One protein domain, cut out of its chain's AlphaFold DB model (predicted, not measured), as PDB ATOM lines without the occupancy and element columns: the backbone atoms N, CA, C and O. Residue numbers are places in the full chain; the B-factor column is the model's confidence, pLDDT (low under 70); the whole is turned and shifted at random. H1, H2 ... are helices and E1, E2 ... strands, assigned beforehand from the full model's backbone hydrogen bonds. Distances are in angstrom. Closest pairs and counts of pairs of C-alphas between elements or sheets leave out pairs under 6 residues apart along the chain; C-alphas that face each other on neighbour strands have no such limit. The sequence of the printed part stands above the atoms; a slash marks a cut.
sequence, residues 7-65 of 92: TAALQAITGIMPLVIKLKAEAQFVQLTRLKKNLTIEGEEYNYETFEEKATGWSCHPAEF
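This is residues 7 to 65 of the 92 residues of an uncharacterized protein of Araneus ventricosus (UniProt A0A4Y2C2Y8). One helix, H2, forms a long bare shaft; a small strand hairpin, E1 and E2, folds back beside its last turns, and the short helix H1 lies beyond its first end. From the hairpin end a tail runs off to the other side of the shaft, where residues 55 to 65 stick out, and the whole is an open, flat frame without a core. The printed part has 59 residues with two named helices and two named strands in the order H1, H2, E1, E2; the sheet E1 - E2 is antiparallel. The class is mixed, helices and strands, with 28 residues, under half, in named elements. It is only just extended, close to loose, with a radius of gyration of the C-alphas of 15.7 A and spans of 45 by 38 by 14 A.

H1 is residues 7 to 13, beginning at C-alpha 7 (-20.497, 50.284, 0.142), 9.9 A long. H2 is residues 19 to 33, 20.9 A long, ending at C-alpha 33 (-47.659, 49.240, -12.860). E1 is residues 39 to 41 and E2 residues 44 to 46, ending at C-alpha 46 (-42.488, 45.593, -21.930).

H1 is apart from H2, E1 and E2. H2 and E1 have 3 pairs of C-alphas within 8 A, the closest those of Leu 32 and Leu 39, 6.9 A apart. E1 and E2 form a hairpin, antiparallel at 149 degrees, with N 39 and O 46 at 3.0 A, within hydrogen-bond range. In H1 and H2 every O i to N i+4 pair is within hydrogen-bond range.

The C-alphas of Gly 43 and Ala 63, the two farthest apart, are 45.5 A apart. The printed part has no cut, and the links H1 to H2, H2 to E1 and E1 to E2 are tight. Residues 47 to 65 hold no named element. The pLDDT is under 70 at residues 54 to 60 and 62 to 65.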
ATOM      1  N   THR A   7     -19.108  50.745   0.261       86.38
ATOM      2  CA  THR A   7     -20.497  50.284   0.142       86.38
ATOM      3  C   THR A   7     -20.676  49.211  -0.928       86.38
ATOM      4  O   THR A   7     -21.341  48.214  -0.670       86.38
ATOM      5  N   ALA A   8     -20.076  49.383  -2.111       84.94
ATOM      6  CA  ALA A   8     -20.161  48.396  -3.187       84.94
ATOM      7  C   ALA A   8     -19.421  47.099  -2.824       84.94
ATOM      8  O   ALA A   8     -19.896  46.009  -3.133       84.94
ATOM      9  N   ALA A   9     -18.284  47.211  -2.130       88.56
ATOM     10  CA  ALA A   9     -17.550  46.055  -1.623       88.56
ATOM     11  C   ALA A   9     -18.359  45.286  -0.567       88.56
ATOM     12  O   ALA A   9     -18.463  44.064  -0.649       88.56
ATOM     13  N   LEU A  10     -18.984  45.993   0.381       89.50
ATOM     14  CA  LEU A  10     -19.870  45.382   1.373       89.50
ATOM     15  C   LEU A  10     -21.061  44.690   0.709       89.50
ATOM     16  O   LEU A  10     -21.299  43.525   0.991       89.50
ATOM     17  N   GLN A  11     -21.747  45.368  -0.216       90.62
ATOM     18  CA  GLN A  11     -22.864  44.803  -0.978       90.62
ATOM     19  C   GLN A  11     -22.481  43.496  -1.680       90.62
ATOM     20  O   GLN A  11     -23.219  42.519  -1.588       90.62
ATOM     21  N   ALA A  12     -21.303  43.454  -2.311       87.06
ATOM     22  CA  ALA A  12     -20.796  42.250  -2.962       87.06
ATOM     23  C   ALA A  12     -20.542  41.104  -1.967       87.06
ATOM     24  O   ALA A  12     -20.958  39.979  -2.225       87.06
ATOM     25  N   ILE A  13     -19.907  41.384  -0.822       93.62
ATOM     26  CA  ILE A  13     -19.622  40.373   0.214       93.62
ATOM     27  C   ILE A  13     -20.917  39.834   0.830       93.62
ATOM     28  O   ILE A  13     -21.030  38.642   1.093       93.62
ATOM     29  N   THR A  14     -21.905  40.699   1.047       94.12
ATOM     30  CA  THR A  14     -23.187  40.321   1.653       94.12
ATOM     31  C   THR A  14     -24.187  39.750   0.646       94.12
ATOM     32  O   THR A  14     -25.297  39.403   1.037       94.12
ATOM     33  N   GLY A  15     -23.853  39.712  -0.650       92.00
ATOM     34  CA  GLY A  15     -24.784  39.323  -1.718       92.00
ATOM     35  C   GLY A  15     -25.970  40.283  -1.891       92.00
ATOM     36  O   GLY A  15     -26.984  39.923  -2.485       92.00
ATOM     37  N   ILE A  16     -25.865  41.507  -1.367       92.25
ATOM     38  CA  ILE A  16     -26.910  42.524  -1.484       92.25
ATOM     39  C   ILE A  16     -26.761  43.193  -2.845       92.25
ATOM     40  O   ILE A  16     -25.688  43.676  -3.205       92.25
ATOM     41  N   MET A  17     -27.860  43.271  -3.591       91.19
ATOM     42  CA  MET A  17     -27.876  43.975  -4.868       91.19
ATOM     43  C   MET A  17     -27.475  45.453  -4.683       91.19
ATOM     44  O   MET A  17     -28.014  46.126  -3.797       91.19
ATOM     45  N   PRO A  18     -26.581  45.996  -5.528       90.06
ATOM     46  CA  PRO A  18     -26.223  47.406  -5.497       90.06
ATOM     47  C   PRO A  18     -27.435  48.337  -5.571       90.06
ATOM     48  O   PRO A  18     -28.339  48.143  -6.386       90.06
ATOM     49  N   LEU A  19     -27.413  49.399  -4.761       87.50
ATOM     50  CA  LEU A  19     -28.520  50.361  -4.649       87.50
ATOM     51  C   LEU A  19     -28.965  50.929  -5.998       87.50
ATOM     52  O   LEU A  19     -30.158  51.025  -6.259       87.50
ATOM     53  N   VAL A  20     -28.014  51.271  -6.868       89.44
ATOM     54  CA  VAL A  20     -28.310  51.844  -8.190       89.44
ATOM     55  C   VAL A  20     -29.139  50.878  -9.041       89.44
ATOM     56  O   VAL A  20     -30.073  51.297  -9.718       89.44
ATOM     57  N   ILE A  21     -28.828  49.583  -8.976       90.00
ATOM     58  CA  ILE A  21     -29.541  48.546  -9.726       90.00
ATOM     59  C   ILE A  21     -30.945  48.368  -9.144       90.00
ATOM     60  O   ILE A  21     -31.918  48.354  -9.895       90.00
ATOM     61  N   LYS A  22     -31.063  48.331  -7.809       91.88
ATOM     62  CA  LYS A  22     -32.354  48.230  -7.120       91.88
ATOM     63  C   LYS A  22     -33.284  49.395  -7.469       91.88
ATOM     64  O   LYS A  22     -34.429  49.168  -7.839       91.88
ATOM     65  N   LEU A  23     -32.781  50.629  -7.409       93.31
ATOM     66  CA  LEU A  23     -33.564  51.825  -7.730       93.31
ATOM     67  C   LEU A  23     -33.983  51.861  -9.200       93.31
ATOM     68  O   LEU A  23     -35.104  52.259  -9.505       93.31
ATOM     69  N   LYS A  24     -33.107  51.424 -10.114       94.56
ATOM     70  CA  LYS A  24     -33.456  51.313 -11.534       94.56
ATOM     71  C   LYS A  24     -34.603  50.322 -11.734       94.56
ATOM     72  O   LYS A  24     -35.579  50.676 -12.383       94.56
ATOM     73  N   ALA A  25     -34.511  49.133 -11.140       92.00
ATOM     74  CA  ALA A  25     -35.565  48.125 -11.224       92.00
ATOM     75  C   ALA A  25     -36.895  48.632 -10.633       92.00
ATOM     76  O   ALA A  25     -37.953  48.430 -11.221       92.00
ATOM     77  N   GLU A  26     -36.847  49.346  -9.508       92.88
ATOM     78  CA  GLU A  26     -38.035  49.910  -8.864       92.88
ATOM     79  C   GLU A  26     -38.685  51.018  -9.703       92.88
ATOM     80  O   GLU A  26     -39.903  51.033  -9.874       92.88
ATOM     81  N   ALA A  27     -37.890  51.904 -10.308       94.25
ATOM     82  CA  ALA A  27     -38.400  52.922 -11.224       94.25
ATOM     83  C   ALA A  27     -39.075  52.298 -12.459       94.25
ATOM     84  O   ALA A  27     -40.152  52.736 -12.865       94.25
ATOM     85  N   GLN A  28     -38.466  51.252 -13.025       93.81
ATOM     86  CA  GLN A  28     -39.022  50.499 -14.152       93.81
ATOM     87  C   GLN A  28     -40.343  49.816 -13.778       93.81
ATOM     88  O   GLN A  28     -41.317  49.904 -14.523       93.81
ATOM     89  N   PHE A  29     -40.404  49.205 -12.594       91.62
ATOM     90  CA  PHE A  29     -41.623  48.602 -12.066       91.62
ATOM     91  C   PHE A  29     -42.741  49.636 -11.892       91.62
ATOM     92  O   PHE A  29     -43.838  49.444 -12.405       91.62
ATOM     93  N   VAL A  30     -42.454  50.769 -11.240       92.31
ATOM     94  CA  VAL A  30     -43.426  51.858 -11.036       92.31
ATOM     95  C   VAL A  30     -43.940  52.410 -12.368       92.31
ATOM     96  O   VAL A  30     -45.118  52.756 -12.478       92.31
ATOM     97  N   GLN A  31     -43.084  52.489 -13.386       93.81
ATOM     98  CA  GLN A  31     -43.486  52.929 -14.718       93.81
ATOM     99  C   GLN A  31     -44.518  51.984 -15.352       93.81
ATOM    100  O   GLN A  31     -45.516  52.460 -15.899       93.81
ATOM    101  N   LEU A  32     -44.302  50.672 -15.245       92.75
ATOM    102  CA  LEU A  32     -45.203  49.665 -15.802       92.75
ATOM    103  C   LEU A  32     -46.513  49.572 -15.009       92.75
ATOM    104  O   LEU A  32     -47.584  49.628 -15.603       92.75
ATOM    105  N   THR A  33     -46.461  49.508 -13.678       88.81
ATOM    106  CA  THR A  33     -47.659  49.240 -12.860       88.81
ATOM    107  C   THR A  33     -48.466  50.496 -12.546       88.81
ATOM    108  O   THR A  33     -49.665  50.568 -12.817       88.81
ATOM    109  N   ARG A  34     -47.816  51.528 -11.997       89.56
ATOM    110  CA  ARG A  34     -48.502  52.738 -11.513       89.56
ATOM    111  C   ARG A  34     -48.740  53.754 -12.612       89.56
ATOM    112  O   ARG A  34     -49.806  54.359 -12.666       89.56
ATOM    113  N   LEU A  35     -47.737  53.976 -13.459       93.19
ATOM    114  CA  LEU A  35     -47.844  54.968 -14.530       93.19
ATOM    115  C   LEU A  35     -48.500  54.407 -15.792       93.19
ATOM    116  O   LEU A  35     -48.864  55.210 -16.648       93.19
ATOM    117  N   LYS A  36     -48.660  53.077 -15.893       92.00
ATOM    118  CA  LYS A  36     -49.239  52.384 -17.054       92.00
ATOM    119  C   LYS A  36     -48.585  52.826 -18.362       92.00
ATOM    120  O   LYS A  36     -49.244  53.262 -19.303       92.00
ATOM    121  N   LYS A  37     -47.252  52.803 -18.383       93.69
ATOM    122  CA  LYS A  37     -46.450  53.167 -19.553       93.69
ATOM    123  C   LYS A  37     -45.595  51.991 -19.970       93.69
ATOM    124  O   LYS A  37     -44.912  51.409 -19.132       93.69
ATOM    125  N   ASN A  38     -45.571  51.726 -21.272       94.12
ATOM    126  CA  ASN A  38     -44.636  50.767 -21.845       94.12
ATOM    127  C   ASN A  38     -43.195  51.201 -21.560       94.12
ATOM    128  O   ASN A  38     -42.890  52.392 -21.399       94.12
ATOM    129  N   LEU A  39     -42.308  50.222 -21.482       93.69
ATOM    130  CA  LEU A  39     -40.899  50.420 -21.197       93.69
ATOM    131  C   LEU A  39     -40.073  49.540 -22.128       93.69
ATOM    132  O   LEU A  39     -40.352  48.358 -22.266       93.69
ATOM    133  N   THR A  40     -39.014  50.093 -22.710       94.75
ATOM    134  CA  THR A  40     -38.031  49.306 -23.459       94.75
ATOM    135  C   THR A  40     -36.788  49.105 -22.601       94.75
ATOM    136  O   THR A  40     -36.176  50.079 -22.153       94.75
ATOM    137  N   ILE A  41     -36.404  47.853 -22.367       90.50
ATOM    138  CA  ILE A  41     -35.188  47.487 -21.634       90.50
ATOM    139  C   ILE A  41     -34.324  46.654 -22.573       90.50
ATOM    140  O   ILE A  41     -34.761  45.616 -23.044       90.50
ATOM    141  N   GLU A  42     -33.112  47.127 -22.873       90.69
ATOM    142  CA  GLU A  42     -32.116  46.378 -23.667       90.69
ATOM    143  C   GLU A  42     -32.621  45.866 -25.035       90.69
ATOM    144  O   GLU A  42     -32.099  44.906 -25.585       90.69
ATOM    145  N   GLY A  43     -33.602  46.560 -25.622       91.38
ATOM    146  CA  GLY A  43     -34.191  46.217 -26.920       91.38
ATOM    147  C   GLY A  43     -35.468  45.379 -26.837       91.38
ATOM    148  O   GLY A  43     -36.144  45.229 -27.849       91.38
ATOM    149  N   GLU A  44     -35.845  44.903 -25.650       91.56
ATOM    150  CA  GLU A  44     -37.127  44.244 -25.408       91.56
ATOM    151  C   GLU A  44     -38.184  45.259 -24.966       91.56
ATOM    152  O   GLU A  44     -37.932  46.106 -24.103       91.56
ATOM    153  N   GLU A  45     -39.377  45.180 -25.557       92.94
ATOM    154  CA  GLU A  45     -40.516  46.011 -25.174       92.94
ATOM    155  C   GLU A  45     -41.377  45.306 -24.122       92.94
ATOM    156  O   GLU A  45     -41.852  44.189 -24.316       92.94
ATOM    157  N   TYR A  46     -41.616  46.004 -23.018       90.94
ATOM    158  CA  TYR A  46     -42.488  45.593 -21.930       90.94
ATOM    159  C   TYR A  46     -43.767  46.421 -22.012       90.94
ATOM    160  O   TYR A  46     -43.747  47.636 -21.787       90.94
ATOM    161  N   ASN A  47     -44.875  45.761 -22.348       92.81
ATOM    162  CA  ASN A  47     -46.189  46.386 -22.397       92.81
ATOM    163  C   ASN A  47     -46.842  46.355 -21.007       92.81
ATOM    164  O   ASN A  47     -46.902  45.300 -20.375       92.81
ATOM    165  N   TYR A  48     -47.342  47.504 -20.540       90.38
ATOM    166  CA  TYR A  48     -47.989  47.603 -19.229       90.38
ATOM    167  C   TYR A  48     -49.291  46.789 -19.128       90.38
ATOM    168  O   TYR A  48     -49.665  46.384 -18.035       90.38
ATOM    169  N   GLU A  49     -49.986  46.547 -20.242       88.88
ATOM    170  CA  GLU A  49     -51.257  45.809 -20.289       88.88
ATOM    171  C   GLU A  49     -51.062  44.311 -20.072       88.88
ATOM    172  O   GLU A  49     -51.911  43.651 -19.481       88.88
ATOM    173  N   THR A  50     -49.936  43.777 -20.541       87.62
ATOM    174  CA  THR A  50     -49.578  42.361 -20.398       87.62
ATOM    175  C   THR A  50     -48.702  42.101 -19.177       87.62
ATOM    176  O   THR A  50     -48.414  40.950 -18.860       87.62
ATOM    177  N   PHE A  51     -48.210  43.157 -18.525       84.88
ATOM    178  CA  PHE A  51     -47.338  43.034 -17.370       84.88
ATOM    179  C   PHE A  51     -48.161  42.665 -16.134       84.88
ATOM    180  O   PHE A  51     -48.881  43.493 -15.578       84.88
ATOM    181  N   GLU A  52     -48.039  41.415 -15.688       76.31
ATOM    182  CA  GLU A  52     -48.633  40.977 -14.429       76.31
ATOM    183  C   GLU A  52     -47.937  41.678 -13.256       76.31
ATOM    184  O   GLU A  52     -46.756  41.455 -12.965       76.31
ATOM    185  N   GLU A  53     -48.676  42.538 -12.555       70.12
ATOM    186  CA  GLU A  53     -48.221  43.064 -11.278       70.12
ATOM    187  C   GLU A  53     -48.101  41.893 -10.300       70.12
ATOM    188  O   GLU A  53     -49.077  41.205  -9.994       70.12
ATOM    189  N   LYS A  54     -46.887  41.644  -9.795       68.69
ATOM    190  CA  LYS A  54     -46.730  40.703  -8.689       68.69
ATOM    191  C   LYS A  54     -47.552  41.229  -7.524       68.69
ATOM    192  O   LYS A  54     -47.279  42.328  -7.048       68.69
ATOM    193  N   ALA A  55     -48.507  40.430  -7.051       63.31
ATOM    194  CA  ALA A  55     -49.194  40.719  -5.806       63.31
ATOM    195  C   ALA A  55     -48.128  40.953  -4.728       63.31
ATOM    196  O   ALA A  55     -47.353  40.051  -4.396       63.31
ATOM    197  N   THR A  56     -48.045  42.181  -4.216       62.38
ATOM    198  CA  THR A  56     -47.329  42.433  -2.970       62.38
ATOM    199  C   THR A  56     -47.946  41.494  -1.945       62.38
ATOM    200  O   THR A  56     -49.167  41.505  -1.781       62.38
ATOM    201  N   GLY A  57     -47.128  40.620  -1.350       63.91
ATOM    202  CA  GLY A  57     -47.589  39.623  -0.385       63.91
ATOM    203  C   GLY A  57     -48.492  40.247   0.679       63.91
ATOM    204  O   GLY A  57     -48.402  41.452   0.920       63.91
ATOM    205  N   TRP A  58     -49.373  39.423   1.255       59.66
ATOM    206  CA  TRP A  58     -50.466  39.837   2.137       59.66
ATOM    207  C   TRP A  58     -50.133  41.076   2.971       59.66
ATOM    208  O   TRP A  58     -49.282  41.048   3.855       59.66
ATOM    209  N   SER A  59     -50.838  42.168   2.674       64.62
ATOM    210  CA  SER A  59     -50.826  43.380   3.492       64.62
ATOM    211  C   SER A  59     -51.538  43.180   4.831       64.62
ATOM    212  O   SER A  59     -51.476  44.060   5.682       64.62
ATOM    213  N   CYS A  60     -52.240  42.056   5.001       65.31
ATOM    214  CA  CYS A  60     -52.936  41.710   6.228       65.31
ATOM    215  C   CYS A  60     -51.954  41.125   7.236       65.31
ATOM    216  O   CYS A  60     -51.191  40.200   6.942       65.31
ATOM    217  N   HIS A  61     -51.983  41.676   8.442       70.94
ATOM    218  CA  HIS A  61     -51.217  41.142   9.554       70.94
ATOM    219  C   HIS A  61     -51.734  39.728   9.881       70.94
ATOM    220  O   HIS A  61     -52.947  39.530   9.893       70.94
ATOM    221  N   PRO A  62     -50.882  38.735  10.204       66.00
ATOM    222  CA  PRO A  62     -51.335  37.370  10.500       66.00
ATOM    223  C   PRO A  62     -52.415  37.273  11.593       66.00
ATOM    224  O   PRO A  62     -53.216  36.349  11.578       66.00
ATOM    225  N   ALA A  63     -52.475  38.240  12.517       69.31
ATOM    226  CA  ALA A  63     -53.520  38.305  13.546       69.31
ATOM    227  C   ALA A  63     -54.918  38.704  13.024       69.31
ATOM    228  O   ALA A  63     -55.890  38.566  13.753       69.31
ATOM    229  N   GLU A  64     -55.028  39.205  11.792       68.88
ATOM    230  CA  GLU A  64     -56.313  39.480  11.130       68.88
ATOM    231  C   GLU A  64     -56.903  38.213  10.485       68.88
ATOM    232  O   GLU A  64     -58.063  38.211  10.085       68.88
ATOM    233  N   PHE A  65     -56.121  37.129  10.405       65.81
ATOM    234  CA  PHE A  65     -56.517  35.836   9.848       65.81
ATOM    235  C   PHE A  65     -56.741  34.817  10.976       65.81
ATOM    236  O   PHE A  65     -56.002  33.844  11.127       65.81
TER     237      PHE A  65